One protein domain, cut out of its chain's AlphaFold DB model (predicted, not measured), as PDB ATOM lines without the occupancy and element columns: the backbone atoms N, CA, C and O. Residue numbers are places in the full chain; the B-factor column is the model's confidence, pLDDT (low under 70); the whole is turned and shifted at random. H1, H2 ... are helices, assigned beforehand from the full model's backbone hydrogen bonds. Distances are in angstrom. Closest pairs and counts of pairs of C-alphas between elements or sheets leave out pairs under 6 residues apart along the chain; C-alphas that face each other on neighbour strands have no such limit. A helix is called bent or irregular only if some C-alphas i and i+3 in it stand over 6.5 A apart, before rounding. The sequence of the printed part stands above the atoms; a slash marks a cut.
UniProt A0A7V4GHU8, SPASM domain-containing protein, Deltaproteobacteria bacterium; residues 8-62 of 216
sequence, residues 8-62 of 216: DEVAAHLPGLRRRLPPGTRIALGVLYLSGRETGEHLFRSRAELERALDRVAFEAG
ATOM      1  N   ASP A   8    -436.461 304.466  86.087       79.25
ATOM      2  CA  ASP A   8    -436.313 303.495  87.179       79.25
ATOM      3  C   ASP A   8    -437.307 303.729  88.328       79.25
ATOM      4  O   ASP A   8    -437.882 302.784  88.863       79.25
ATOM      5  N   GLU A   9    -437.551 304.989  88.698       81.50
ATOM      6  CA  GLU A   9    -438.480 305.347  89.775       81.50
ATOM      7  C   GLU A   9    -439.933 305.084  89.355       81.50
ATOM      8  O   GLU A   9    -440.725 304.519  90.112       81.50
ATOM      9  N   VAL A  10    -440.283 305.434  88.112       78.62
ATOM     10  CA  VAL A  10    -441.602 305.141  87.542       78.62
ATOM     11  C   VAL A  10    -441.833 303.634  87.512       78.62
ATOM     12  O   VAL A  10    -442.860 303.171  88.011       78.62
ATOM     13  N   ALA A  11    -440.884 302.871  86.973       80.19
ATOM     14  CA  ALA A  11    -441.008 301.430  86.807       80.19
ATOM     15  C   ALA A  11    -441.128 300.699  88.164       80.19
ATOM     16  O   ALA A  11    -442.017 299.863  88.335       80.19
ATOM     17  N   ALA A  12    -440.379 301.134  89.187       81.88
ATOM     18  CA  ALA A  12    -440.457 300.575  90.538       81.88
ATOM     19  C   ALA A  12    -441.789 300.865  91.266       81.88
ATOM     20  O   ALA A  12    -442.283 300.031  92.034       81.88
ATOM     21  N   HIS A  13    -442.388 302.044  91.061       84.62
ATOM     22  CA  HIS A  13    -443.571 302.475  91.819       84.62
ATOM     23  C   HIS A  13    -444.908 302.216  91.115       84.62
ATOM     24  O   HIS A  13    -445.941 302.075  91.787       84.62
ATOM     25  N   LEU A  14    -444.913 302.101  89.786       82.50
ATOM     26  CA  LEU A  14    -446.122 301.889  88.990       82.50
ATOM     27  C   LEU A  14    -446.906 300.608  89.357       82.50
ATOM     28  O   LEU A  14    -448.133 300.700  89.462       82.50
ATOM     29  N   PRO A  15    -446.278 299.455  89.680       83.12
ATOM     30  CA  PRO A  15    -447.004 298.266  90.142       83.12
ATOM     31  C   PRO A  15    -447.764 298.516  91.450       83.12
ATOM     32  O   PRO A  15    -448.887 298.046  91.646       83.12
ATOM     33  N   GLY A  16    -447.148 299.275  92.362       84.75
ATOM     34  CA  GLY A  16    -447.757 299.663  93.631       84.75
ATOM     35  C   GLY A  16    -448.963 300.575  93.428       84.75
ATOM     36  O   GLY A  16    -450.001 300.367  94.055       84.75
ATOM     37  N   LEU A  17    -448.854 301.541  92.512       84.44
ATOM     38  CA  LEU A  17    -449.970 302.399  92.118       84.44
ATOM     39  C   LEU A  17    -451.101 301.585  91.472       84.44
ATOM     40  O   LEU A  17    -452.260 301.751  91.846       84.44
ATOM     41  N   ARG A  18    -450.772 300.658  90.565       81.19
ATOM     42  CA  ARG A  18    -451.743 299.810  89.859       81.19
ATOM     43  C   ARG A  18    -452.585 298.969  90.816       81.19
ATOM     44  O   ARG A  18    -453.799 298.923  90.654       81.19
ATOM     45  N   ARG A  19    -451.976 298.388  91.859       85.19
ATOM     46  CA  ARG A  19    -452.691 297.629  92.906       85.19
ATOM     47  C   ARG A  19    -453.655 298.473  93.746       85.19
ATOM     48  O   ARG A  19    -454.565 297.919  94.352       85.19
ATOM     49  N   ARG A  20    -453.444 299.790  93.820       88.75
ATOM     50  CA  ARG A  20    -454.285 300.718  94.595       88.75
ATOM     51  C   ARG A  20    -455.467 301.267  93.797       88.75
ATOM     52  O   ARG A  20    -456.345 301.888  94.390       88.75
ATOM     53  N   LEU A  21    -455.472 301.088  92.479       85.25
ATOM     54  CA  LEU A  21    -456.518 301.587  91.594       85.25
ATOM     55  C   LEU A  21    -457.549 300.488  91.296       85.25
ATOM     56  O   LEU A  21    -457.190 299.310  91.254       85.25
ATOM     57  N   PRO A  22    -458.821 300.849  91.044       89.56
ATOM     58  CA  PRO A  22    -459.821 299.890  90.593       89.56
ATOM     59  C   PRO A  22    -459.370 299.136  89.329       89.56
ATOM     60  O   PRO A  22    -458.741 299.744  88.447       89.56
ATOM     61  N   PRO A  23    -459.719 297.843  89.186       82.19
ATOM     62  CA  PRO A  23    -459.460 297.088  87.963       82.19
ATOM     63  C   PRO A  23    -459.997 297.817  86.721       82.19
ATOM     64  O   PRO A  23    -461.098 298.360  86.741       82.19
ATOM     65  N   GLY A  24    -459.212 297.849  85.642       79.19
ATOM     66  CA  GLY A  24    -459.595 298.506  84.384       79.19
ATOM     67  C   GLY A  24    -459.385 300.025  84.334       79.19
ATOM     68  O   GLY A  24    -459.620 300.630  83.288       79.19
ATOM     69  N   THR A  25    -458.896 300.656  85.409       82.75
ATOM     70  CA  THR A  25    -458.530 302.083  85.389       82.75
ATOM     71  C   THR A  25    -457.471 302.338  84.314       82.75
ATOM     72  O   THR A  25    -456.400 301.734  84.341       82.75
ATOM     73  N   ARG A  26    -457.732 303.234  83.358       78.62
ATOM     74  CA  ARG A  26    -456.726 303.616  82.355       78.62
ATOM     75  C   ARG A  26    -455.676 304.515  83.004       78.62
ATOM     76  O   ARG A  26    -456.022 305.543  83.577       78.62
ATOM     77  N   ILE A  27    -454.407 304.131  82.895       76.06
ATOM     78  CA  ILE A  27    -453.265 304.961  83.288       76.06
ATOM     79  C   ILE A  27    -452.581 305.384  81.994       76.06
ATOM     80  O   ILE A  27    -452.142 304.530  81.227       76.06
ATOM     81  N   ALA A  28    -452.532 306.686  81.734       73.25
ATOM     82  CA  ALA A  28    -451.813 307.243  80.598       73.25
ATOM     83  C   ALA A  28    -450.488 307.823  81.093       73.25
ATOM     84  O   ALA A  28    -450.477 308.677  81.981       73.25
ATOM     85  N   LEU A  29    -449.382 307.362  80.517       71.31
ATOM     86  CA  LEU A  29    -448.065 307.948  80.731       71.31
ATOM     87  C   LEU A  29    -447.785 308.885  79.560       71.31
ATOM     88  O   LEU A  29    -447.572 308.443  78.433       71.31
ATOM     89  N   GLY A  30    -447.856 310.187  79.818       60.94
ATOM     90  CA  GLY A  30    -447.481 311.199  78.841       60.94
ATOM     91  C   GLY A  30    -445.975 311.419  78.873       60.94
ATOM     92  O   GLY A  30    -445.422 311.757  79.920       60.94
ATOM     93  N   VAL A  31    -445.313 311.268  77.730       63.72
ATOM     94  CA  VAL A  31    -443.936 311.735  77.565       63.72
ATOM     95  C   VAL A  31    -444.014 313.230  77.285       63.72
ATOM     96  O   VAL A  31    -444.460 313.649  76.218       63.72
ATOM     97  N   LEU A  32    -443.634 314.046  78.265       56.75
ATOM     98  CA  LEU A  32    -443.526 315.489  78.075       56.75
ATOM     99  C   LEU A  32    -442.283 315.777  77.231       56.75
ATOM    100  O   LEU A  32    -441.155 315.670  77.708       56.75
ATOM    101  N   TYR A  33    -442.509 316.127  75.968       52.56
ATOM    102  CA  TYR A  33    -441.481 316.661  75.090       52.56
ATOM    103  C   TYR A  33    -441.405 318.175  75.298       52.56
ATOM    104  O   TYR A  33    -442.309 318.911  74.906       52.56
ATOM    105  N   LEU A  34    -440.342 318.641  75.952       51.62
ATOM    106  CA  LEU A  34    -440.026 320.064  76.006       51.62
ATOM    107  C   LEU A  34    -439.307 320.434  74.705       51.62
ATOM    108  O   LEU A  34    -438.107 320.208  74.574       51.62
ATOM    109  N   SER A  35    -440.038 320.985  73.738       45.69
ATOM    110  CA  SER A  35    -439.447 321.708  72.609       45.69
ATOM    111  C   SER A  35    -439.837 323.178  72.644       45.69
ATOM    112  O   SER A  35    -441.006 323.546  72.732       45.69
ATOM    113  N   GLY A  36    -438.823 324.037  72.585       50.03
ATOM    114  CA  GLY A  36    -438.937 325.487  72.651       50.03
ATOM    115  C   GLY A  36    -437.560 326.137  72.502       50.03
ATOM    116  O   GLY A  36    -436.559 325.443  72.381       50.03
ATOM    117  N   ARG A  37    -437.506 327.477  72.503       43.88
ATOM    118  CA  ARG A  37    -436.275 328.282  72.314       43.88
ATOM    119  C   ARG A  37    -435.241 328.151  73.441       43.88
ATOM    120  O   ARG A  37    -434.199 328.794  73.380       43.88
ATOM    121  N   GLU A  38    -435.529 327.354  74.459       48.09
ATOM    122  CA  GLU A  38    -434.554 326.965  75.463       48.09
ATOM    123  C   GLU A  38    -433.855 325.713  74.947       48.09
ATOM    124  O   GLU A  38    -434.498 324.704  74.666       48.09
ATOM    125  N   THR A  39    -432.542 325.799  74.763       48.50
ATOM    126  CA  THR A  39    -431.636 324.695  74.424       48.50
ATOM    127  C   THR A  39    -431.632 323.640  75.535       48.50
ATOM    128  O   THR A  39    -430.664 323.511  76.278       48.50
ATOM    129  N   GLY A  40    -432.742 322.926  75.701       52.72
ATOM    130  CA  GLY A  40    -432.838 321.753  76.554       52.72
ATOM    131  C   GLY A  40    -432.241 320.553  75.832       52.72
ATOM    132  O   GLY A  40    -432.544 320.315  74.662       52.72
ATOM    133  N   GLU A  41    -431.381 319.804  76.518       56.66
ATOM    134  CA  GLU A  41    -430.921 318.502  76.038       56.66
ATOM    135  C   GLU A  41    -432.127 317.599  75.751       56.66
ATOM    136  O   GLU A  41    -433.107 317.576  76.505       56.66
ATOM    137  N   HIS A  42    -432.068 316.836  74.658       57.62
ATOM    138  CA  HIS A  42    -433.045 315.781  74.430       57.62
ATOM    139  C   HIS A  42    -433.022 314.817  75.627       57.62
ATOM    140  O   HIS A  42    -431.994 314.204  75.902       57.62
ATOM    141  N   LEU A  43    -434.161 314.664  76.317       65.44
ATOM    142  CA  LEU A  43    -434.294 313.766  77.479       65.44
ATOM    143  C   LEU A  43    -433.935 312.305  77.150       65.44
ATOM    144  O   LEU A  43    -433.514 311.562  78.029       65.44
ATOM    145  N   PHE A  44    -434.088 311.915  75.883       68.12
ATOM    146  CA  PHE A  44    -433.634 310.644  75.327       68.12
ATOM    147  C   PHE A  44    -432.805 310.933  74.078       68.12
ATOM    148  O   PHE A  44    -433.192 311.765  73.257       68.12
ATOM    149  N   ARG A  45    -431.691 310.224  73.886       67.38
ATOM    150  CA  ARG A  45    -430.765 310.440  72.762       67.38
ATOM    151  C   ARG A  45    -431.342 309.970  71.429       67.38
ATOM    152  O   ARG A  45    -430.850 310.359  70.377       67.38
ATOM    153  N   SER A  46    -432.354 309.100  71.456       68.19
ATOM    154  CA  SER A  46    -433.021 308.580  70.259       68.19
ATOM    155  C   SER A  46    -434.445 308.107  70.548       68.19
ATOM    156  O   SER A  46    -434.795 307.796  71.687       68.19
ATOM    157  N   ARG A  47    -435.250 307.965  69.488       67.94
ATOM    158  CA  ARG A  47    -436.575 307.331  69.558       67.94
ATOM    159  C   ARG A  47    -436.505 305.905  70.111       67.94
ATOM    160  O   ARG A  47    -437.305 305.555  70.966       67.94
ATOM    161  N   ALA A  48    -435.510 305.127  69.691       70.56
ATOM    162  CA  ALA A  48    -435.316 303.764  70.180       70.56
ATOM    163  C   ALA A  48    -435.018 303.717  71.691       70.56
ATOM    164  O   ALA A  48    -435.391 302.769  72.374       70.56
ATOM    165  N   GLU A  49    -434.331 304.728  72.232       73.69
ATOM    166  CA  GLU A  49    -434.092 304.833  73.676       73.69
ATOM    167  C   GLU A  49    -435.374 305.162  74.445       73.69
ATOM    168  O   GLU A  49    -435.637 304.540  75.474       73.69
ATOM    169  N   LEU A  50    -436.196 306.069  73.912       78.31
ATOM    170  CA  LEU A  50    -437.520 306.359  74.454       78.31
ATOM    171  C   LEU A  50    -438.420 305.112  74.451       78.31
ATOM    172  O   LEU A  50    -439.031 304.797  75.469       78.31
ATOM    173  N   GLU A  51    -438.490 304.394  73.330       77.62
ATOM    174  CA  GLU A  51    -439.307 303.181  73.195       77.62
ATOM    175  C   GLU A  51    -438.876 302.109  74.209       77.62
ATOM    176  O   GLU A  51    -439.714 301.615  74.960       77.62
ATOM    177  N   ARG A  52    -437.566 301.856  74.359       80.19
ATOM    178  CA  ARG A  52    -437.045 300.933  75.386       80.19
ATOM    179  C   ARG A  52    -437.408 301.347  76.813       80.19
ATOM    180  O   ARG A  52    -437.687 300.488  77.648       80.19
ATOM    181  N   ALA A  53    -437.377 302.645  77.115       79.94
ATOM    182  CA  ALA A  53    -437.749 303.153  78.432       79.94
ATOM    183  C   ALA A  53    -439.244 302.938  78.724       79.94
ATOM    184  O   ALA A  53    -439.604 302.522  79.828       79.94
ATOM    185  N   LEU A  54    -440.109 303.176  77.734       79.69
ATOM    186  CA  LEU A  54    -441.549 302.937  77.842       79.69
ATOM    187  C   LEU A  54    -441.870 301.448  78.003       79.69
ATOM    188  O   LEU A  54    -442.656 301.094  78.885       79.69
ATOM    189  N   ASP A  55    -441.222 300.587  77.218       80.12
ATOM    190  CA  ASP A  55    -441.369 299.133  77.311       80.12
ATOM    191  C   ASP A  55    -441.005 298.632  78.708       80.12
ATOM    192  O   ASP A  55    -441.758 297.878  79.323       80.12
ATOM    193  N   ARG A  56    -439.881 299.106  79.259       81.94
ATOM    194  CA  ARG A  56    -439.447 298.737  80.609       81.94
ATOM    195  C   ARG A  56    -440.482 299.108  81.669       81.94
ATOM    196  O   ARG A  56    -440.841 298.264  82.487       81.94
ATOM    197  N   VAL A  57    -440.989 300.341  81.639       80.94
ATOM    198  CA  VAL A  57    -442.024 300.802  82.580       80.94
ATOM    199  C   VAL A  57    -443.293 299.953  82.469       80.94
ATOM    200  O   VAL A  57    -443.868 299.563  83.487       80.94
ATOM    201  N   ALA A  58    -443.728 299.649  81.246       76.75
ATOM    202  CA  ALA A  58    -444.910 298.830  81.002       76.75
ATOM    203  C   ALA A  58    -444.727 297.388  81.510       76.75
ATOM    204  O   ALA A  58    -445.597 296.871  82.217       76.75
ATOM    205  N   PHE A  59    -443.590 296.751  81.218       78.69
ATOM    206  CA  PHE A  59    -443.319 295.381  81.658       78.69
ATOM    207  C   PHE A  59    -443.171 295.264  83.175       78.69
ATOM    208  O   PHE A  59    -443.744 294.347  83.763       78.69
ATOM    209  N   GLU A  60    -442.467 296.193  83.831       80.31
ATOM    210  CA  GLU A  60    -442.349 296.190  85.296       80.31
ATOM    211  C   GLU A  60    -443.717 296.381  85.973       80.31
ATOM    212  O   GLU A  60    -443.995 295.740  86.986       80.31
ATOM    213  N   ALA A  61    -444.628 297.153  85.364       73.62
ATOM    214  CA  ALA A  61    -446.020 297.292  85.805       73.62
ATOM    215  C   ALA A  61    -446.883 296.028  85.630       73.62
ATOM    216  O   ALA A  61    -448.041 296.017  86.059       73.62
ATOM    217  N   GLY A  62    -446.337 294.961  85.039       73.12
ATOM    218  CA  GLY A  62    -447.060 293.727  84.743       73.12
ATOM    219  C   GLY A  62    -448.025 293.861  83.564       73.12
ATOM    220  O   GLY A  62    -448.906 293.013  83.401       73.12
TER     221      GLY A  62
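AT A GLANCE: This is residues 8 to 62 of the 216 residues of the protein "SPASM domain-containing protein" of Deltaproteobacteria bacterium (UniProt A0A7V4GHU8). Two helices, H2 and H1, meet where the last part of H2 packs on H1, and a long loop, residues 21 to 46, runs back along the length of the domain to join them. Residues 20 to 25 stick out at one end and residues 35 to 41 at the other. The printed part has 55 residues, with H1 then H2 along the chain and no named strand; it is all helix in class, though the helices hold 27 residues, under half. It is loose, with a radius of gyration of the C-alphas of 13.8 A, spanning 41 by 19 by 17 A.

IN THESE COORDINATES: Find C-alpha 47 at (-436.575, 307.331, 69.558); from there H2, residues 47 to 60, runs 20.1 A to C-alpha 60 at (-442.349, 296.190, 85.296). H1, residues 8 to 20, starts at C-alpha 8 at (-436.313, 303.495, 87.179) and covers 19.6 A; it is only just irregular, with C-alphas 12 and 15 7.0 A apart.

HOW THE PARTS SIT: Look at Ala 11 and Val 57, whose C-alphas, 4.4 A apart, are the closest where H2 touches H1, with its residues 56 to 60 alone. They run the same way at a steep tilt of 39 degrees. In H2 every O i to N i+4 pair is within hydrogen-bond range; in H1, 7 of 9.

THE WHOLE: The C-alphas farthest apart, of Pro 23 and Arg 37, are 41.9 A apart. The link between H1 and H2 is long, and the printed part has no cut. Confidence is low, under 70, in residues 30 to 47.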